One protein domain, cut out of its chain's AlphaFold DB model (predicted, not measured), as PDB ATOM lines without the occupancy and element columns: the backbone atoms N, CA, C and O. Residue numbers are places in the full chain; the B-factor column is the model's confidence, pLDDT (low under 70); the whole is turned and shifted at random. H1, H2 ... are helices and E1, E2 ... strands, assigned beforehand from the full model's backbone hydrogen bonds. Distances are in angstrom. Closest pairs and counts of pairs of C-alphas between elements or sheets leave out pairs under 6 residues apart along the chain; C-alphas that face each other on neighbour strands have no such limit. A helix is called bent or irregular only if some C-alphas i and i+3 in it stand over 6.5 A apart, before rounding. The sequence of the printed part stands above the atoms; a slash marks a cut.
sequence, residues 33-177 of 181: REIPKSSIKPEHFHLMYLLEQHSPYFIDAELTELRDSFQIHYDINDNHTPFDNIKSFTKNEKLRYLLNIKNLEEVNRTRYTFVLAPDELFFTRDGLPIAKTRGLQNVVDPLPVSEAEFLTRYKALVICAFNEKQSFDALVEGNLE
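What this domain is: This is residues 33 to 177 of the 181 residues of the protein "Type VII secretion protein EssB" of Staphylococcus aureus (UniProt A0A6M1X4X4). The domain has a strand-rich end and a helical end, with short strands between them: at one end the small sheet of E1, E3 and E2 has the helix H1 over one face, and at the other H2, H3, H4 and H5 gather. Between these ends lie two small strand pairs, E5 with E6 near the middle and E4 with E7 toward H1, while the long helix H3 packs on E6 and reaches from the helical end to E4. The printed part has 145 residues with five named helices and seven named strands, in the order E1 H1 E2 E3 H2 H3 E4 E5 E6 E7 H4 H5; the class is mixed, helices and strands. The sheet E1 E3 E2 and both strand pairs are antiparallel. The whole is compact, with a radius of gyration of the C-alphas of 16.0 A and spans of 48 by 35 by 27 A.

Where its parts are: Find C-alpha 33 at (10.272, -97.698, -100.352), where E1 begins; it ends at residue 36. H1 follows at residues 42 to 51, 16.3 A long, and is irregular, with C-alphas 43 and 46 at 7.1 A. Read on to E2, residues 61 to 65, 13.1 A, and E3, residues 69 to 74, 16.4 A. Then come H2, residues 83 to 88, and H3, residues 91 to 109, which runs 31.2 A from C-alpha 91 at (-21.538, -109.604, -97.421). Four strands of three residues follow: E4, 112 to 114; E5, 121 to 123; E6, 129 to 131; and E7, 134 to 136. H4, residues 147 to 162, is 22.9 A long, and H5, residues 168 to 173, ends at C-alpha 173 at (-1.068, -105.022, -80.737).

How they stand to each other: Begin with the sheet E1 E3 E2, where N 33 and O 72 are 2.8 A apart, within hydrogen-bond range, and so are N 64 and O 71 of the hairpin E2 and E3, at 2.8 A. H1 is on this sheet at a height of 10.2 A and runs along the strands, at 5 degrees to E3 on the local plane. E1, H1 and E2 form a split strand-helix-strand unit, two strands that run the same way with E3 between them; its crossover is right-handed. Look next at Leu 51 of H1 and Arg 134 of E7, whose C-alphas are the closest of these two elements, at 6.5 A. E7 and E4 are antiparallel, with N 135 and O 113 at 2.9 A. E6 runs on into E7 across a break of 2 residues, at 63 degrees. In the hairpin E5 and E6, N 122 and O 130 are 2.8 A apart. The closest C-alphas of H3 and E6 are those of Ile 101 and Pro 129, 5.3 A apart. H2 and H3 form a helical hairpin and touch at Ile 86 and Lys 94, whose C-alphas are 5.8 A apart, with residues 93 to 97 of H3 alone. H4 touches H2 with residues 160 to 162 alone, closest at the C-alphas of Lys 87 and Ala 161, 4.7 A; the tilt of 34.7 degrees is only just short of steep. H4 and H5, a helical hairpin, touch at the C-alphas of Ala 156 and Leu 171, 5.7 A. Every O i to N i+4 pair is within hydrogen-bond range in H4 and H5; the figures are 0 of 6 in H1, 0 of 2 in H2 and 7 of 15 in H3, beside 5 of 7, 3 of 3 and 14 of 16 for O i to N i+3.

The domain as a whole: The two C-alphas farthest apart are those of Glu 43 and Thr 90, 49.5 A. The printed part has no cut, and no link is long. Its mean pLDDT is 95.0; look for values under 70 at residues 175 and 177.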
ATOM      1  N   ARG A  33       9.507 -97.156-101.475       96.06
ATOM      2  CA  ARG A  33      10.272 -97.698-100.352       96.06
ATOM      3  C   ARG A  33      11.765 -97.478-100.571       96.06
ATOM      4  O   ARG A  33      12.312 -97.893-101.587       96.06
ATOM      5  N   GLU A  34      12.440 -96.924 -99.569       97.12
ATOM      6  CA  GLU A  34      13.897 -96.784 -99.558       97.12
ATOM      7  C   GLU A  34      14.550 -97.862 -98.679       97.12
ATOM      8  O   GLU A  34      14.116 -98.121 -97.555       97.12
ATOM      9  N   ILE A  35      15.602 -98.496 -99.197       97.62
ATOM     10  CA  ILE A  35      16.387 -99.537 -98.528       97.62
ATOM     11  C   ILE A  35      17.847 -99.067 -98.488       97.62
ATOM     12  O   ILE A  35      18.506 -99.042 -99.532       97.62
ATOM     13  N   PRO A  36      18.390 -98.692 -97.319       98.00
ATOM     14  CA  PRO A  36      19.793 -98.315 -97.199       98.00
ATOM     15  C   PRO A  36      20.716 -99.466 -97.610       98.00
ATOM     16  O   PRO A  36      20.556-100.594 -97.154       98.00
ATOM     17  N   LYS A  37      21.753 -99.192 -98.405       98.00
ATOM     18  CA  LYS A  37      22.754-100.214 -98.759       98.00
ATOM     19  C   LYS A  37      23.464-100.779 -97.531       98.00
ATOM     20  O   LYS A  37      23.859-101.936 -97.538       98.00
ATOM     21  N   SER A  38      23.581 -99.990 -96.464       97.31
ATOM     22  CA  SER A  38      24.164-100.411 -95.186       97.31
ATOM     23  C   SER A  38      23.344-101.467 -94.436       97.31
ATOM     24  O   SER A  38      23.911-102.156 -93.591       97.31
ATOM     25  N   SER A  39      22.045-101.628 -94.729       96.19
ATOM     26  CA  SER A  39      21.220-102.690 -94.132       96.19
ATOM     27  C   SER A  39      21.333-104.021 -94.877       96.19
ATOM     28  O   SER A  39      20.785-105.021 -94.423       96.19
ATOM     29  N   ILE A  40      22.023-104.043 -96.022       96.62
ATOM     30  CA  ILE A  40      22.174-105.211 -96.889       96.62
ATOM     31  C   ILE A  40      23.649-105.599 -96.928       96.62
ATOM     32  O   ILE A  40      24.534-104.753 -97.028       96.62
ATOM     33  N   LYS A  41      23.940-106.898 -96.876       96.81
ATOM     34  CA  LYS A  41      25.323-107.349 -97.051       96.81
ATOM     35  C   LYS A  41      25.787-107.066 -98.489       96.81
ATOM     36  O   LYS A  41      25.009-107.341 -99.404       96.81
ATOM     37  N   PRO A  42      27.018-106.571 -98.725       96.50
ATOM     38  CA  PRO A  42      27.499-106.262-100.075       96.50
ATOM     39  C   PRO A  42      27.367-107.425-101.068       96.50
ATOM     40  O   PRO A  42      27.001-107.222-102.224       96.50
ATOM     41  N   GLU A  43      27.584-108.661-100.611       96.81
ATOM     42  CA  GLU A  43      27.412-109.878-101.411       96.81
ATOM     43  C   GLU A  43      25.959-110.162-101.823       96.81
ATOM     44  O   GLU A  43      25.733-110.997-102.688       96.81
ATOM     45  N   HIS A  44      24.970-109.478-101.244       97.56
ATOM     46  CA  HIS A  44      23.552-109.630-101.571       97.56
ATOM     47  C   HIS A  44      23.001-108.511-102.467       97.56
ATOM     48  O   HIS A  44      21.833-108.574-102.850       97.56
ATOM     49  N   PHE A  45      23.794-107.499-102.846       97.38
ATOM     50  CA  PHE A  45      23.306-106.400-103.699       97.38
ATOM     51  C   PHE A  45      22.771-106.914-105.039       97.38
ATOM     52  O   PHE A  45      21.727-106.469-105.511       97.38
ATOM     53  N   HIS A  46      23.418-107.937-105.600       96.44
ATOM     54  CA  HIS A  46      22.989-108.571-106.843       96.44
ATOM     55  C   HIS A  46      21.643-109.309-106.735       96.44
ATOM     56  O   HIS A  46      21.180-109.835-107.739       96.44
ATOM     57  N   LEU A  47      21.041-109.432-105.545       97.50
ATOM     58  CA  LEU A  47      19.719-110.035-105.344       97.50
ATOM     59  C   LEU A  47      18.596-108.992-105.343       97.50
ATOM     60  O   LEU A  47      17.430-109.376-105.384       97.50
ATOM     61  N   MET A  48      18.914-107.692-105.310       97.69
ATOM     62  CA  MET A  48      17.905-106.630-105.208       97.69
ATOM     63  C   MET A  48      16.985-106.556-106.430       97.69
ATOM     64  O   MET A  48      15.824-106.197-106.265       97.69
ATOM     65  N   TYR A  49      17.431-106.997-107.614       97.00
ATOM     66  CA  TYR A  49      16.572-107.086-108.809       97.00
ATOM     67  C   TYR A  49      15.340-107.991-108.600       97.00
ATOM     68  O   TYR A  49      14.331-107.848-109.281       97.00
ATOM     69  N   LEU A  50      15.378-108.926-107.640       97.75
ATOM     70  CA  LEU A  50      14.214-109.760-107.322       97.75
ATOM     71  C   LEU A  50      13.042-108.924-106.780       97.75
ATOM     72  O   LEU A  50      11.896-109.358-106.853       97.75
ATOM     73  N   LEU A  51      13.304-107.730-106.242       97.81
ATOM     74  CA  LEU A  51      12.265-106.845-105.721       97.81
ATOM     75  C   LEU A  51      11.410-106.209-106.832       97.81
ATOM     76  O   LEU A  51      10.257-105.886-106.565       97.81
ATOM     77  N   GLU A  52      11.931-106.097-108.059       97.75
ATOM     78  CA  GLU A  52      11.198-105.615-109.245       97.75
ATOM     79  C   GLU A  52      10.724-106.744-110.175       97.75
ATOM     80  O   GLU A  52       9.888-106.539-111.052       97.75
ATOM     81  N   GLN A  53      11.215-107.975-109.988       97.62
ATOM     82  CA  GLN A  53      10.805-109.104-110.819       97.62
ATOM     83  C   GLN A  53       9.303-109.380-110.666       97.62
ATOM     84  O   GLN A  53       8.823-109.596-109.552       97.62
ATOM     85  N   HIS A  54       8.568-109.469-111.775       97.00
ATOM     86  CA  HIS A  54       7.136-109.777-111.750       97.00
ATOM     87  C   HIS A  54       6.818-111.034-110.916       97.00
ATOM     88  O   HIS A  54       7.506-112.060-110.995       97.00
ATOM     89  N   SER A  55       5.757-110.948-110.111       96.75
ATOM     90  CA  SER A  55       5.254-112.037-109.275       96.75
ATOM     91  C   SER A  55       3.733-111.941-109.166       96.75
ATOM     92  O   SER A  55       3.229-110.864-108.858       96.75
ATOM     93  N   PRO A  56       2.985-113.049-109.315       96.00
ATOM     94  CA  PRO A  56       1.522-113.022-109.262       96.00
ATOM     95  C   PRO A  56       0.954-112.691-107.873       96.00
ATOM     96  O   PRO A  56      -0.255-112.548-107.738       96.00
ATOM     97  N   TYR A  57       1.799-112.611-106.840       97.81
ATOM     98  CA  TYR A  57       1.396-112.344-105.456       97.81
ATOM     99  C   TYR A  57       1.689-110.921-104.999       97.81
ATOM    100  O   TYR A  57       1.403-110.592-103.849       97.81
ATOM    101  N   PHE A  58       2.289-110.090-105.852       98.19
ATOM    102  CA  PHE A  58       2.751-108.777-105.441       98.19
ATOM    103  C   PHE A  58       2.517-107.696-106.489       98.19
ATOM    104  O   PHE A  58       2.502-107.975-107.683       98.19
ATOM    105  N   ILE A  59       2.390-106.454-106.022       97.75
ATOM    106  CA  ILE A  59       2.361-105.269-106.881       97.75
ATOM    107  C   ILE A  59       3.678-105.204-107.655       97.75
ATOM    108  O   ILE A  59       4.749-105.430-107.076       97.75
ATOM    109  N   ASP A  60       3.594-104.950-108.959       97.56
ATOM    110  CA  ASP A  60       4.771-104.728-109.793       97.56
ATOM    111  C   ASP A  60       5.515-103.480-109.323       97.56
ATOM    112  O   ASP A  60       4.923-102.528-108.810       97.56
ATOM    113  N   ALA A  61       6.837-103.516-109.427       97.50
ATOM    114  CA  ALA A  61       7.675-102.463-108.890       97.50
ATOM    115  C   ALA A  61       8.910-102.243-109.756       97.50
ATOM    116  O   ALA A  61       9.330-103.146-110.470       97.50
ATOM    117  N   GLU A  62       9.500-101.061-109.641       98.00
ATOM    118  CA  GLU A  62      10.728-100.667-110.329       98.00
ATOM    119  C   GLU A  62      11.838-100.409-109.307       98.00
ATOM    120  O   GLU A  62      11.634 -99.684-108.324       98.00
ATOM    121  N   LEU A  63      13.022-100.985-109.536       98.00
ATOM    122  CA  LEU A  63      14.198-100.784-108.694       98.00
ATOM    123  C   LEU A  63      15.094 -99.685-109.275       98.00
ATOM    124  O   LEU A  63      15.614 -99.785-110.382       98.00
ATOM    125  N   THR A  64      15.369 -98.662-108.474       98.00
ATOM    126  CA  THR A  64      16.395 -97.656-108.761       98.00
ATOM    127  C   THR A  64      17.534 -97.780-107.759       98.00
ATOM    128  O   THR A  64      17.342 -97.646-106.550       98.00
ATOM    129  N   GLU A  65      18.747 -98.014-108.249       97.62
ATOM    130  CA  GLU A  65      19.946 -98.000-107.415       97.62
ATOM    131  C   GLU A  65      20.512 -96.578-107.305       97.62
ATOM    132  O   GLU A  65      20.852 -95.936-108.301       97.62
ATOM    133  N   LEU A  66      20.646 -96.088-106.073       97.38
ATOM    134  CA  LEU A  66      21.306 -94.830-105.743       97.38
ATOM    135  C   LEU A  66      22.695 -95.096-105.145       97.38
ATOM    136  O   LEU A  66      23.147 -96.234-104.997       97.38
ATOM    137  N   ARG A  67      23.399 -94.018-104.778       96.31
ATOM    138  CA  ARG A  67      24.731 -94.107-104.156       96.31
ATOM    139  C   ARG A  67      24.704 -94.935-102.869       96.31
ATOM    140  O   ARG A  67      25.427 -95.924-102.788       96.31
ATOM    141  N   ASP A  68      23.813 -94.583-101.943       97.12
ATOM    142  CA  ASP A  68      23.791 -95.139-100.580       97.12
ATOM    143  C   ASP A  68      22.523 -95.959-100.269       97.12
ATOM    144  O   ASP A  68      22.380 -96.499 -99.171       97.12
ATOM    145  N   SER A  69      21.605 -96.090-101.230       98.06
ATOM    146  CA  SER A  69      20.337 -96.802-101.059       98.06
ATOM    147  C   SER A  69      19.820 -97.416-102.361       98.06
ATOM    148  O   SER A  69      20.303 -97.119-103.454       98.06
ATOM    149  N   PHE A  70      18.843 -98.301-102.223       98.19
ATOM    150  CA  PHE A  70      17.959 -98.763-103.283       98.19
ATOM    151  C   PHE A  70      16.576 -98.146-103.062       98.19
ATOM    152  O   PHE A  70      16.109 -98.078-101.925       98.19
ATOM    153  N   GLN A  71      15.915 -97.719-104.131       98.00
ATOM    154  CA  GLN A  71      14.535 -97.244-104.102       98.00
ATOM    155  C   GLN A  71      13.651 -98.180-104.913       98.00
ATOM    156  O   GLN A  71      13.981 -98.521-106.045       98.00
ATOM    157  N   ILE A  72      12.534 -98.585-104.322       98.06
ATOM    158  CA  ILE A  72      11.487 -99.377-104.960       98.06
ATOM    159  C   ILE A  72      10.299 -98.458-105.184       98.06
ATOM    160  O   ILE A  72       9.830 -97.864-104.216       98.06
ATOM    161  N   HIS A  73       9.808 -98.368-106.415       97.50
ATOM    162  CA  HIS A  73       8.581 -97.646-106.747       97.50
ATOM    163  C   HIS A  73       7.505 -98.644-107.169       97.50
ATOM    164  O   HIS A  73       7.771 -99.491-108.014       97.50
ATOM    165  N   TYR A  74       6.317 -98.577-106.575       96.88
ATOM    166  CA  TYR A  74       5.227 -99.526-106.803       96.88
ATOM    167  C   TYR A  74       4.259 -99.018-107.884       96.88
ATOM    168  O   TYR A  74       3.731 -97.912-107.767       96.88
ATOM    169  N   ASP A  75       3.951 -99.845-108.887       95.56
ATOM    170  CA  ASP A  75       2.930 -99.557-109.906       95.56
ATOM    171  C   ASP A  75       1.521 -99.865-109.367       95.56
ATOM    172  O   ASP A  75       0.905-100.909-109.616       95.56
ATOM    173  N   ILE A  76       1.013 -98.936-108.558       92.69
ATOM    174  CA  ILE A  76      -0.345 -98.995-108.018       92.69
ATOM    175  C   ILE A  76      -1.288 -98.261-108.975       92.69
ATOM    176  O   ILE A  76      -1.431 -97.040-108.935       92.69
ATOM    177  N   ASN A  77      -1.964 -99.035-109.817       90.38
ATOM    178  CA  ASN A  77      -2.955 -98.558-110.778       90.38
ATOM    179  C   ASN A  77      -4.370 -99.100-110.488       90.38
ATOM    180  O   ASN A  77      -4.576 -99.926-109.597       90.38
ATOM    181  N   ASP A  78      -5.354 -98.664-111.280       90.12
ATOM    182  CA  ASP A  78      -6.786 -98.974-111.109       90.12
ATOM    183  C   ASP A  78      -7.140-100.475-111.197       90.12
ATOM    184  O   ASP A  78      -8.281-100.868-110.936       90.12
ATOM    185  N   ASN A  79      -6.195-101.339-111.584       91.38
ATOM    186  CA  ASN A  79      -6.396-102.791-111.580       91.38
ATOM    187  C   ASN A  79      -6.226-103.411-110.186       91.38
ATOM    188  O   ASN A  79      -6.623-104.564-109.987       91.38
ATOM    189  N   HIS A  80      -5.670-102.655-109.237       94.62
ATOM    190  CA  HIS A  80      -5.415-103.078-107.869       94.62
ATOM    191  C   HIS A  80      -6.407-102.402-106.923       94.62
ATOM    192  O   HIS A  80      -6.360-101.199-106.687       94.62
ATOM    193  N   THR A  81      -7.326-103.185-106.363       96.75
ATOM    194  CA  THR A  81      -8.304-102.702-105.383       96.75
ATOM    195  C   THR A  81      -7.691-102.746-103.980       96.75
ATOM    196  O   THR A  81      -7.399-103.847-103.515       96.75
ATOM    197  N   PRO A  82      -7.509-101.612-103.277       97.25
ATOM    198  CA  PRO A  82      -7.024-101.610-101.896       97.25
ATOM    199  C   PRO A  82      -7.967-102.367-100.959       97.25
ATOM    200  O   PRO A  82      -9.186-102.363-101.168       97.25
ATOM    201  N   PHE A  83      -7.428-102.967 -99.896       97.81
ATOM    202  CA  PHE A  83      -8.225-103.705 -98.914       97.81
ATOM    203  C   PHE A  83      -9.408-102.901 -98.367       97.81
ATOM    204  O   PHE A  83     -10.520-103.420 -98.289       97.81
ATOM    205  N   ASP A  84      -9.210-101.624 -98.051       95.88
ATOM    206  CA  ASP A  84     -10.258-100.792 -97.460       95.88
ATOM    207  C   ASP A  84     -11.512-100.659 -98.335       95.88
ATOM    208  O   ASP A  84     -12.615-100.523 -97.805       95.88
ATOM    209  N   ASN A  85     -11.395-100.804 -99.657       96.19
ATOM    210  CA  ASN A  85     -12.543-100.719-100.556       96.19
ATOM    211  C   ASN A  85     -13.548-101.860-100.316       96.19
ATOM    212  O   ASN A  85     -14.759-101.656-100.459       96.19
ATOM    213  N   ILE A  86     -13.080-103.041 -99.887       96.81
ATOM    214  CA  ILE A  86     -13.947-104.211 -99.676       96.81
ATOM    215  C   ILE A  86     -14.880-104.031 -98.469       96.81
ATOM    216  O   ILE A  86     -15.878-104.747 -98.356       96.81
ATOM    217  N   LYS A  87     -14.602-103.072 -97.573       95.88
ATOM    218  CA  LYS A  87     -15.456-102.734 -96.418       95.88
ATOM    219  C   LYS A  87     -16.873-102.339 -96.851       95.88
ATOM    220  O   LYS A  87     -17.842-102.696 -96.183       95.88
ATOM    221  N   SER A  88     -17.003-101.727 -98.027       96.06
ATOM    222  CA  SER A  88     -18.285-101.312 -98.610       96.06
ATOM    223  C   SER A  88     -19.015-102.411 -99.401       96.06
ATOM    224  O   SER A  88     -20.168-102.231 -99.796       96.06
ATOM    225  N   PHE A  89     -18.375-103.561 -99.644       96.94
ATOM    226  CA  PHE A  89     -18.951-104.616-100.478       96.94
ATOM    227  C   PHE A  89     -20.120-105.328 -99.797       96.94
ATOM    228  O   PHE A  89     -20.242-105.380 -98.567       96.94
ATOM    229  N   THR A  90     -20.955-105.971-100.621       97.69
ATOM    230  CA  THR A  90     -21.969-106.905-100.122       97.69
ATOM    231  C   THR A  90     -21.315-108.010 -99.293       97.69
ATOM    232  O   THR A  90     -20.166-108.387 -99.525       97.69
ATOM    233  N   LYS A  91     -22.059-108.574 -98.334       97.19
ATOM    234  CA  LYS A  91     -21.538-109.604 -97.421       97.19
ATOM    235  C   LYS A  91     -20.858-110.766 -98.157       97.19
ATOM    236  O   LYS A  91     -19.804-111.217 -97.725       97.19
ATOM    237  N   ASN A  92     -21.457-111.240 -99.248       97.44
ATOM    238  CA  ASN A  92     -20.955-112.397 -99.989       97.44
ATOM    239  C   ASN A  92     -19.628-112.080-100.685       97.44
ATOM    240  O   ASN A  92     -18.676-112.841-100.541       97.44
ATOM    241  N   GLU A  93     -19.540-110.932-101.362       97.50
ATOM    242  CA  GLU A  93     -18.296-110.497-102.004       97.50
ATOM    243  C   GLU A  93     -17.213-110.217-100.965       97.50
ATOM    244  O   GLU A  93     -16.109-110.734-101.074       97.50
ATOM    245  N   LYS A  94     -17.540-109.512 -99.883       98.00
ATOM    246  CA  LYS A  94     -16.605-109.276 -98.780       98.00
ATOM    247  C   LYS A  94     -16.017-110.584 -98.235       98.00
ATOM    248  O   LYS A  94     -14.804-110.698 -98.100       98.00
ATOM    249  N   LEU A  95     -16.856-111.593 -97.975       98.19
ATOM    250  CA  LEU A  95     -16.399-112.914 -97.530       98.19
ATOM    251  C   LEU A  95     -15.525-113.612 -98.577       98.19
ATOM    252  O   LEU A  95     -14.531-114.226 -98.203       98.19
ATOM    253  N   ARG A  96     -15.858-113.508 -99.868       98.19
ATOM    254  CA  ARG A  96     -15.059-114.080-100.962       98.19
ATOM    255  C   ARG A  96     -13.650-113.484-101.003       98.19
ATOM    256  O   ARG A  96     -12.682-114.238-101.016       98.19
ATOM    257  N   TYR A  97     -13.535-112.158-100.960       98.44
ATOM    258  CA  TYR A  97     -12.240-111.466-100.931       98.44
ATOM    259  C   TYR A  97     -11.450-111.836 -99.675       98.44
ATOM    260  O   TYR A  97     -10.281-112.199 -99.772       98.44
ATOM    261  N   LEU A  98     -12.104-111.833 -98.507       98.44
ATOM    262  CA  LEU A  98     -11.475-112.248 -97.255       98.44
ATOM    263  C   LEU A  98     -10.966-113.689 -97.325       98.44
ATOM    264  O   LEU A  98      -9.836-113.922 -96.929       98.44
ATOM    265  N   LEU A  99     -11.740-114.643 -97.852       98.25
ATOM    266  CA  LEU A  99     -11.320-116.044 -98.012       98.25
ATOM    267  C   LEU A  99     -10.124-116.198 -98.954       98.25
ATOM    268  O   LEU A  99      -9.287-117.071 -98.731       98.25
ATOM    269  N   ASN A 100     -10.039-115.362 -99.989       98.19
ATOM    270  CA  ASN A 100      -8.949-115.410-100.952       98.19
ATOM    271  C   ASN A 100      -7.610-114.959-100.355       98.19
ATOM    272  O   ASN A 100      -6.582-115.399-100.860       98.19
ATOM    273  N   ILE A 101      -7.593-114.173 -99.265       98.19
ATOM    274  CA  ILE A 101      -6.359-113.702 -98.593       98.19
ATOM    275  C   ILE A 101      -5.406-114.856 -98.253       98.19
ATOM    276  O   ILE A 101      -4.194-114.699 -98.391       98.19
ATOM    277  N   LYS A 102      -5.931-116.037 -97.896       95.00
ATOM    278  CA  LYS A 102      -5.113-117.230 -97.611       95.00
ATOM    279  C   LYS A 102      -4.179-117.625 -98.764       95.00
ATOM    280  O   LYS A 102      -3.182-118.289 -98.536       95.00
ATOM    281  N   ASN A 103      -4.476-117.213 -99.999       96.31
ATOM    282  CA  ASN A 103      -3.632-117.494-101.161       96.31
ATOM    283  C   ASN A 103      -2.232-116.860-101.043       96.31
ATOM    284  O   ASN A 103      -1.306-117.318-101.703       96.31
ATOM    285  N   LEU A 104      -2.050-115.848-100.182       96.12
ATOM    286  CA  LEU A 104      -0.724-115.303 -99.871       96.12
ATOM    287  C   LEU A 104       0.170-116.285 -99.098       96.12
ATOM    288  O   LEU A 104       1.380-116.088 -99.072       96.12
ATOM    289  N   GLU A 105      -0.361-117.373 -98.528       93.19
ATOM    290  CA  GLU A 105       0.475-118.432 -97.943       93.19
ATOM    291  C   GLU A 105       1.394-119.090 -98.983       93.19
ATOM    292  O   GLU A 105       2.476-119.565 -98.633       93.19
ATOM    293  N   GLU A 106       1.035-119.058-100.272       94.56
ATOM    294  CA  GLU A 106       1.896-119.560-101.348       94.56
ATOM    295  C   GLU A 106       3.214-118.773-101.460       94.56
ATOM    296  O   GLU A 106       4.226-119.326-101.898       94.56
ATOM    297  N   VAL A 107       3.261-117.522-100.975       95.69
ATOM    298  CA  VAL A 107       4.498-116.725-100.900       95.69
ATOM    299  C   VAL A 107       5.540-117.400-100.007       95.69
ATOM    300  O   VAL A 107       6.729-117.347-100.328       95.69
ATOM    301  N   ASN A 108       5.120-118.124 -98.962       90.69
ATOM    302  CA  ASN A 108       6.022-118.828 -98.039       90.69
ATOM    303  C   ASN A 108       6.836-119.938 -98.726       90.69
ATOM    304  O   ASN A 108       7.847-120.391 -98.190       90.69
ATOM    305  N   ARG A 109       6.419-120.377 -99.921       92.25
ATOM    306  CA  ARG A 109       7.125-121.374-100.745       92.25
ATOM    307  C   ARG A 109       8.168-120.740-101.671       92.25
ATOM    308  O   ARG A 109       8.876-121.452-102.379       92.25
ATOM    309  N   THR A 110       8.241-119.412-101.693       94.62
ATOM    310  CA  THR A 110       9.154-118.624-102.524       94.62
ATOM    311  C   THR A 110      10.302-118.053-101.683       94.62
ATOM    312  O   THR A 110      10.407-118.311-100.488       94.62
ATOM    313  N   ARG A 111      11.188-117.262-102.303       94.56
ATOM    314  CA  ARG A 111      12.233-116.503-101.589       94.56
ATOM    315  C   ARG A 111      11.717-115.208-100.961       94.56
ATOM    316  O   ARG A 111      12.450-114.583-100.196       94.56
ATOM    317  N   TYR A 112      10.506-114.795-101.322       97.56
ATOM    318  CA  TYR A 112       9.924-113.543-100.875       97.56
ATOM    319  C   TYR A 112       9.305-113.673 -99.487       97.56
ATOM    320  O   TYR A 112       8.967-114.760 -99.016       97.56
ATOM    321  N   THR A 113       9.141-112.526 -98.854       97.31
ATOM    322  CA  THR A 113       8.371-112.322 -97.626       97.31
ATOM    323  C   THR A 113       7.452-111.123 -97.830       97.31
ATOM    324  O   THR A 113       7.659-110.329 -98.751       97.31
ATOM    325  N   PHE A 114       6.420-110.995 -97.005       97.19
ATOM    326  CA  PHE A 114       5.416-109.945 -97.143       97.19
ATOM    327  C   PHE A 114       4.886-109.512 -95.778       97.19
ATOM    328  O   PHE A 114       5.046-110.221 -94.783       97.19
ATOM    329  N   VAL A 115       4.229-108.356 -95.752       95.81
ATOM    330  CA  VAL A 115       3.468-107.878 -94.596       95.81
ATOM    331  C   VAL A 115       1.983-108.090 -94.868       95.81
ATOM    332  O   VAL A 115       1.481-107.710 -95.923       95.81
ATOM    333  N   LEU A 116       1.269-108.683 -93.910       97.06
ATOM    334  CA  LEU A 116      -0.189-108.755 -93.949       97.06
ATOM    335  C   LEU A 116      -0.782-107.597 -93.134       97.06
ATOM    336  O   LEU A 116      -0.850-107.680 -91.905       97.06
ATOM    337  N   ALA A 117      -1.181-106.526 -93.820       96.56
ATOM    338  CA  ALA A 117      -1.793-105.325 -93.245       96.56
ATOM    339  C   ALA A 117      -2.689-104.610 -94.285       96.56
ATOM    340  O   ALA A 117      -2.527-104.861 -95.481       96.56
ATOM    341  N   PRO A 118      -3.640-103.744 -93.873       96.88
ATOM    342  CA  PRO A 118      -4.552-103.050 -94.791       96.88
ATOM    343  C   PRO A 118      -3.866-102.222 -95.888       96.88
ATOM    344  O   PRO A 118      -4.301-102.239 -97.034       96.88
ATOM    345  N   ASP A 119      -2.790-101.518 -95.548       95.75
ATOM    346  CA  ASP A 119      -1.996-100.650 -96.433       95.75
ATOM    347  C   ASP A 119      -0.977-101.415 -97.298       95.75
ATOM    348  O   ASP A 119      -0.336-100.853 -98.195       95.75
ATOM    349  N   GLU A 120      -0.845-102.712 -97.034       97.31
ATOM    350  CA  GLU A 120       0.032-103.650 -97.729       97.31
ATOM    351  C   GLU A 120      -0.750-104.650 -98.589       97.31
ATOM    352  O   GLU A 120      -0.142-105.396 -99.354       97.31
ATOM    353  N   LEU A 121      -2.085-104.662 -98.492       98.12
ATOM    354  CA  LEU A 121      -2.956-105.642 -99.132       98.12
ATOM    355  C   LEU A 121      -3.863-105.007-100.192       98.12
ATOM    356  O   LEU A 121      -4.702-104.146 -99.921       98.12
ATOM    357  N   PHE A 122      -3.743-105.535-101.401       98.31
ATOM    358  CA  PHE A 122      -4.531-105.189-102.572       98.31
ATOM    359  C   PHE A 122      -5.200-106.443-103.133       98.31
ATOM    360  O   PHE A 122      -4.896-107.569-102.736       98.31
ATOM    361  N   PHE A 123      -6.112-106.255-104.078       98.44
ATOM    362  CA  PHE A 123      -6.781-107.335-104.784       98.44
ATOM    363  C   PHE A 123      -6.799-107.088-106.287       98.44
ATOM    364  O   PHE A 123      -7.012-105.960-106.732       98.44
ATOM    365  N   THR A 124      -6.643-108.150-107.072       97.31
ATOM    366  CA  THR A 124      -6.898-108.105-108.516       97.31
ATOM    367  C   THR A 124      -8.386-107.888-108.803       97.31
ATOM    368  O   THR A 124      -9.241-108.007-107.918       97.31
ATOM    369  N   ARG A 125      -8.730-107.655-110.076       93.94
ATOM    370  CA  ARG A 125     -10.128-107.608-110.543       93.94
ATOM    371  C   ARG A 125     -10.916-108.886-110.215       93.94
ATOM    372  O   ARG A 125     -12.106-108.801-109.931       93.94
ATOM    373  N   ASP A 126     -10.248-110.040-110.170       95.19
ATOM    374  CA  ASP A 126     -10.850-111.329-109.795       95.19
ATOM    375  C   ASP A 126     -10.932-111.539-108.269       95.19
ATOM    376  O   ASP A 126     -11.497-112.525-107.786       95.19
ATOM    377  N   GLY A 127     -10.409-110.603-107.476       96.62
ATOM    378  CA  GLY A 127     -10.400-110.664-106.018       96.62
ATOM    379  C   GLY A 127      -9.323-111.579-105.438       96.62
ATOM    380  O   GLY A 127      -9.498-112.075-104.324       96.62
ATOM    381  N   LEU A 128      -8.239-111.849-106.173       98.00
ATOM    382  CA  LEU A 128      -7.061-112.533-105.627       98.00
ATOM    383  C   LEU A 128      -6.183-111.527-104.877       98.00
ATOM    384  O   LEU A 128      -6.031-110.410-105.368       98.00
ATOM    385  N   PRO A 129      -5.623-111.884-103.708       98.19
ATOM    386  CA  PRO A 129      -4.827-110.961-102.911       98.19
ATOM    387  C   PRO A 129      -3.458-110.711-103.546       98.19
ATOM    388  O   PRO A 129      -2.830-111.626-104.078       98.19
ATOM    389  N   ILE A 130      -2.991-109.477-103.419       97.94
ATOM    390  CA  ILE A 130      -1.709-108.986-103.908       97.94
ATOM    391  C   ILE A 130      -1.072-108.165-102.784       97.94
ATOM    392  O   ILE A 130      -1.688-107.226-102.286       97.94
ATOM    393  N   ALA A 131       0.140-108.519-102.365       98.00
ATOM    394  CA  ALA A 131       0.888-107.759-101.368       98.00
ATOM    395  C   ALA A 131       1.714-106.637-102.023       98.00
ATOM    396  O   ALA A 131       2.162-106.762-103.161       98.00
ATOM    397  N   LYS A 132       1.952-105.530-101.323       97.50
ATOM    398  CA  LYS A 132       2.763-104.421-101.850       97.50
ATOM    399  C   LYS A 132       4.246-104.617-101.530       97.50
ATOM    400  O   LYS A 132       5.049-104.868-102.428       97.50
ATOM    401  N   THR A 133       4.614-104.562-100.253       97.25
ATOM    402  CA  THR A 133       6.012-104.639 -99.828       97.25
ATOM    403  C   THR A 133       6.526-106.075 -99.827       97.25
ATOM    404  O   THR A 133       5.983-106.957 -99.158       97.25
ATOM    405  N   ARG A 134       7.640-106.291-100.536       96.81
ATOM    406  CA  ARG A 134       8.359-107.571-100.591       96.81
ATOM    407  C   ARG A 134       9.642-107.504 -99.780       96.81
ATOM    408  O   ARG A 134      10.395-106.540 -99.902       96.81
ATOM    409  N   GLY A 135       9.926-108.538 -99.006       97.56
ATOM    410  CA  GLY A 135      11.270-108.796 -98.497       97.56
ATOM    411  C   GLY A 135      11.889-109.999 -99.192       97.56
ATOM    412  O   GLY A 135      11.269-110.639-100.046       97.56
ATOM    413  N   LEU A 136      13.127-110.307 -98.827       96.50
ATOM    414  CA  LEU A 136      13.833-111.499 -99.281       96.50
ATOM    415  C   LEU A 136      14.393-112.213 -98.060       96.50
ATOM    416  O   LEU A 136      15.150-111.629 -97.279       96.50
ATOM    417  N   GLN A 137      14.053-113.492 -97.918       93.50
ATOM    418  CA  GLN A 137      14.487-114.297 -96.782       93.50
ATOM    419  C   GLN A 137      16.011-114.231 -96.606       93.50
ATOM    420  O   GLN A 137      16.766-114.516 -97.537       93.50
ATOM    421  N   ASN A 138      16.455-113.889 -95.392       92.06
ATOM    422  CA  ASN A 138      17.867-113.741 -95.003       92.06
ATOM    423  C   ASN A 138      18.646-112.635 -95.747       92.06
ATOM    424  O   ASN A 138      19.879-112.612 -95.686       92.06
ATOM    425  N   VAL A 139      17.954-111.738 -96.456       94.56
ATOM    426  CA  VAL A 139      18.580-110.703 -97.290       94.56
ATOM    427  C   VAL A 139      18.064-109.310 -96.950       94.56
ATOM    428  O   VAL A 139      18.879-108.443 -96.648       94.56
ATOM    429  N   VAL A 140      16.747-109.087 -97.007       96.31
ATOM    430  CA  VAL A 140      16.133-107.785 -96.716       96.31
ATOM    431  C   VAL A 140      14.758-107.958 -96.092       96.31
ATOM    432  O   VAL A 140      14.002-108.849 -96.477       96.31
ATOM    433  N   ASP A 141      14.434-107.068 -95.159       95.31
ATOM    434  CA  ASP A 141      13.123-106.987 -94.526       95.31
ATOM    435  C   ASP A 141      11.992-106.759 -95.550       95.31
ATOM    436  O   ASP A 141      12.253-106.297 -96.667       95.31
ATOM    437  N   PRO A 142      10.721-107.022 -95.202       95.00
ATOM    438  CA  PRO A 142      10.232-107.607 -93.948       95.00
ATOM    439  C   PRO A 142      10.729-109.036 -93.696       95.00
ATOM    440  O   PRO A 142      10.899-109.825 -94.623       95.00
ATOM    441  N   LEU A 143      10.928-109.391 -92.429       85.00
ATOM    442  CA  LEU A 143      11.134-110.783 -92.024       85.00
ATOM    443  C   LEU A 143       9.817-111.569 -92.147       85.00
ATOM    444  O   LEU A 143       8.742-110.975 -92.033       85.00
ATOM    445  N   PRO A 144       9.865-112.893 -92.382       86.62
ATOM    446  CA  PRO A 144       8.652-113.695 -92.379       86.62
ATOM    447  C   PRO A 144       8.031-113.684 -90.978       86.62
ATOM    448  O   PRO A 144       8.731-113.828 -89.975       86.62
ATOM    449  N   VAL A 145       6.710-113.539 -90.920       84.69
ATOM    450  CA  VAL A 145       5.952-113.655 -89.670       84.69
ATOM    451  C   VAL A 145       5.662-115.122 -89.352       84.69
ATOM    452  O   VAL A 145       5.608-115.970 -90.244       84.69
ATOM    453  N   SER A 146       5.469-115.437 -88.071       87.69
ATOM    454  CA  SER A 146       5.035-116.781 -87.664       87.69
ATOM    455  C   SER A 146       3.603-117.074 -88.133       87.69
ATOM    456  O   SER A 146       2.810-116.153 -88.329       87.69
ATOM    457  N   GLU A 147       3.230-118.352 -88.245       89.00
ATOM    458  CA  GLU A 147       1.848-118.760 -88.565       89.00
ATOM    459  C   GLU A 147       0.828-118.169 -87.573       89.00
ATOM    460  O   GLU A 147      -0.239-117.696 -87.965       89.00
ATOM    461  N   ALA A 148       1.179-118.125 -86.284       91.06
ATOM    462  CA  ALA A 148       0.331-117.542 -85.250       91.06
ATOM    463  C   ALA A 148       0.121-116.034 -85.464       91.06
ATOM    464  O   ALA A 148      -0.996-115.535 -85.329       91.06
ATOM    465  N   GLU A 149       1.176-115.310 -85.837       90.81
ATOM    466  CA  GLU A 149       1.084-113.883 -86.143       90.81
ATOM    467  C   GLU A 149       0.300-113.627 -87.437       90.81
ATOM    468  O   GLU A 149      -0.543-112.728 -87.472       90.81
ATOM    469  N   PHE A 150       0.503-114.450 -88.470       92.94
ATOM    470  CA  PHE A 150      -0.301-114.411 -89.692       92.94
ATOM    471  C   PHE A 150      -1.791-114.577 -89.373       92.94
ATOM    472  O   PHE A 150      -2.609-113.764 -89.804       92.94
ATOM    473  N   LEU A 151      -2.149-115.572 -88.554       93.25
ATOM    474  CA  LEU A 151      -3.531-115.813 -88.145       93.25
ATOM    475  C   LEU A 151      -4.118-114.632 -87.358       93.25
ATOM    476  O   LEU A 151      -5.269-114.259 -87.590       93.25
ATOM    477  N   THR A 152      -3.352-114.029 -86.445       94.38
ATOM    478  CA  THR A 152      -3.779-112.835 -85.696       94.38
ATOM    479  C   THR A 152      -4.071-111.665 -86.631       94.38
ATOM    480  O   THR A 152      -5.161-111.090 -86.572       94.38
ATOM    481  N   ARG A 153      -3.153-111.361 -87.555       95.88
ATOM    482  CA  ARG A 153      -3.331-110.301 -88.560       95.88
ATOM    483  C   ARG A 153      -4.522-110.588 -89.467       95.88
ATOM    484  O   ARG A 153      -5.345-109.711 -89.710       95.88
ATOM    485  N   TYR A 154      -4.691-111.830 -89.909       96.94
ATOM    486  CA  TYR A 154      -5.824-112.209 -90.746       96.94
ATOM    487  C   TYR A 154      -7.163-112.030 -90.008       96.94
ATOM    488  O   TYR A 154      -8.098-111.441 -90.553       96.94
ATOM    489  N   LYS A 155      -7.259-112.434 -88.735       95.50
ATOM    490  CA  LYS A 155      -8.451-112.169 -87.910       95.50
ATOM    491  C   LYS A 155      -8.725-110.668 -87.767       95.50
ATOM    492  O   LYS A 155      -9.878-110.257 -87.897       95.50
ATOM    493  N   ALA A 156      -7.689-109.857 -87.552       96.00
ATOM    494  CA  ALA A 156      -7.822-108.404 -87.478       96.00
ATOM    495  C   ALA A 156      -8.362-107.808 -88.794       96.00
ATOM    496  O   ALA A 156      -9.305-107.019 -88.755       96.00
ATOM    497  N   LEU A 157      -7.869-108.258 -89.958       97.38
ATOM    498  CA  LEU A 157      -8.416-107.866 -91.265       97.38
ATOM    499  C   LEU A 157      -9.900-108.224 -91.390       97.38
ATOM    500  O   LEU A 157     -10.705-107.389 -91.795       97.38
ATOM    501  N   VAL A 158     -10.292-109.440 -91.003       97.38
ATOM    502  CA  VAL A 158     -11.705-109.848 -91.040       97.38
ATOM    503  C   VAL A 158     -12.561-108.906 -90.189       97.38
ATOM    504  O   VAL A 158     -13.578-108.410 -90.670       97.38
ATOM    505  N   ILE A 159     -12.143-108.595 -88.960       95.31
ATOM    506  CA  ILE A 159     -12.874-107.673 -88.076       95.31
ATOM    507  C   ILE A 159     -12.983-106.277 -88.709       95.31
ATOM    508  O   ILE A 159     -14.088-105.737 -88.798       95.31
ATOM    509  N   CYS A 160     -11.877-105.717 -89.204       96.00
ATOM    510  CA  CYS A 160     -11.853-104.404 -89.857       96.00
ATOM    511  C   CYS A 160     -12.716-104.348 -91.125       96.00
ATOM    512  O   CYS A 160     -13.305-103.310 -91.419       96.00
ATOM    513  N   ALA A 161     -12.837-105.451 -91.871       96.88
ATOM    514  CA  ALA A 161     -13.700-105.517 -93.047       96.88
ATOM    515  C   ALA A 161     -15.192-105.427 -92.682       96.88
ATOM    516  O   ALA A 161     -15.996-104.905 -93.460       96.88
ATOM    517  N   PHE A 162     -15.590-105.941 -91.514       96.19
ATOM    518  CA  PHE A 162     -16.982-105.927 -91.046       96.19
ATOM    519  C   PHE A 162     -17.331-104.732 -90.156       96.19
ATOM    520  O   PHE A 162     -18.512-104.412 -90.028       96.19
ATOM    521  N   ASN A 163     -16.340-104.066 -89.566       93.12
ATOM    522  CA  ASN A 163     -16.544-102.912 -88.704       93.12
ATOM    523  C   ASN A 163     -15.480-101.840 -88.971       93.12
ATOM    524  O   ASN A 163     -14.368-101.904 -88.455       93.12
ATOM    525  N   GLU A 164     -15.863-100.818 -89.734       88.50
ATOM    526  CA  GLU A 164     -14.981 -99.720 -90.155       88.50
ATOM    527  C   GLU A 164     -14.448 -98.875 -88.989       88.50
ATOM    528  O   GLU A 164     -13.473 -98.150 -89.153       88.50
ATOM    529  N   LYS A 165     -15.064 -98.971 -87.802       89.69
ATOM    530  CA  LYS A 165     -14.620 -98.254 -86.598       89.69
ATOM    531  C   LYS A 165     -13.429 -98.925 -85.910       89.69
ATOM    532  O   LYS A 165     -12.872 -98.345 -84.984       89.69
ATOM    533  N   GLN A 166     -13.095-100.157 -86.294       90.00
ATOM    534  CA  GLN A 166     -12.015-100.919 -85.675       90.00
ATOM    535  C   GLN A 166     -10.675-100.580 -86.325       90.00
ATOM    536  O   GLN A 166     -10.556-100.566 -87.550       90.00
ATOM    537  N   SER A 167      -9.661-100.355 -85.489       91.81
ATOM    538  CA  SER A 167      -8.281-100.157 -85.932       91.81
ATOM    539  C   SER A 167      -7.566-101.502 -86.046       91.81
ATOM    540  O   SER A 167      -7.592-102.297 -85.106       91.81
ATOM    541  N   PHE A 168      -6.925-101.743 -87.191       94.38
ATOM    542  CA  PHE A 168      -6.135-102.950 -87.423       94.38
ATOM    543  C   PHE A 168      -4.981-103.056 -86.420       94.38
ATOM    544  O   PHE A 168      -4.844-104.085 -85.765       94.38
ATOM    545  N   ASP A 169      -4.224-101.974 -86.235       92.56
ATOM    546  CA  ASP A 169      -3.074-101.950 -85.328       92.56
ATOM    547  C   ASP A 169      -3.505-102.221 -83.885       92.56
ATOM    548  O   ASP A 169      -2.917-103.060 -83.210       92.56
ATOM    549  N   ALA A 170      -4.620-101.629 -83.441       90.88
ATOM    550  CA  ALA A 170      -5.150-101.870 -82.098       90.88
ATOM    551  C   ALA A 170      -5.555-103.339 -81.867       90.88
ATOM    552  O   ALA A 170      -5.448-103.836 -80.747       90.88
ATOM    553  N   LEU A 171      -6.019-104.038 -82.908       91.94
ATOM    554  CA  LEU A 171      -6.374-105.458 -82.841       91.94
ATOM    555  C   LEU A 171      -5.143-106.373 -82.867       91.94
ATOM    556  O   LEU A 171      -5.181-107.441 -82.261       91.94
ATOM    557  N   VAL A 172      -4.083-105.984 -83.580       91.00
ATOM    558  CA  VAL A 172      -2.837-106.763 -83.689       91.00
ATOM    559  C   VAL A 172      -1.950-106.579 -82.457       91.00
ATOM    560  O   VAL A 172      -1.381-107.554 -81.972       91.00
ATOM    561  N   GLU A 173      -1.839-105.352 -81.945       87.62
ATOM    562  CA  GLU A 173      -1.068-105.022 -80.737       87.62
ATOM    563  C   GLU A 173      -1.822-105.389 -79.453       87.62
ATOM    564  O   GLU A 173      -1.221-105.719 -78.428       87.62
ATOM    565  N   GLY A 174      -3.154-105.318 -79.497       78.12
ATOM    566  CA  GLY A 174      -4.023-105.705 -78.400       78.12
ATOM    567  C   GLY A 174      -4.121-107.220 -78.242       78.12
ATOM    568  O   GLY A 174      -3.937-107.995 -79.179       78.12
ATOM    569  N   ASN A 175      -4.483-107.676 -77.041       65.56
ATOM    570  CA  ASN A 175      -4.861-109.073 -76.872       65.56
ATOM    571  C   ASN A 175      -6.229-109.289 -77.534       65.56
ATOM    572  O   ASN A 175      -7.260-108.939 -76.958       65.56
ATOM    573  N   LEU A 176      -6.219-109.862 -78.738       70.81
ATOM    574  CA  LEU A 176      -7.410-110.146 -79.539       70.81
ATOM    575  C   LEU A 176      -8.473-110.948 -78.758       70.81
ATOM    576  O   LEU A 176      -9.663-110.803 -79.022       70.81
ATOM    577  N   GLU A 177      -8.068-111.747 -77.761       69.19
ATOM    578  CA  GLU A 177      -8.986-112.495 -76.889       69.19
ATOM    579  C   GLU A 177      -9.726-111.619 -75.865       69.19
ATOM    580  O   GLU A 177     -10.795-111.990 -75.387       69.19
TER     581      GLU A 177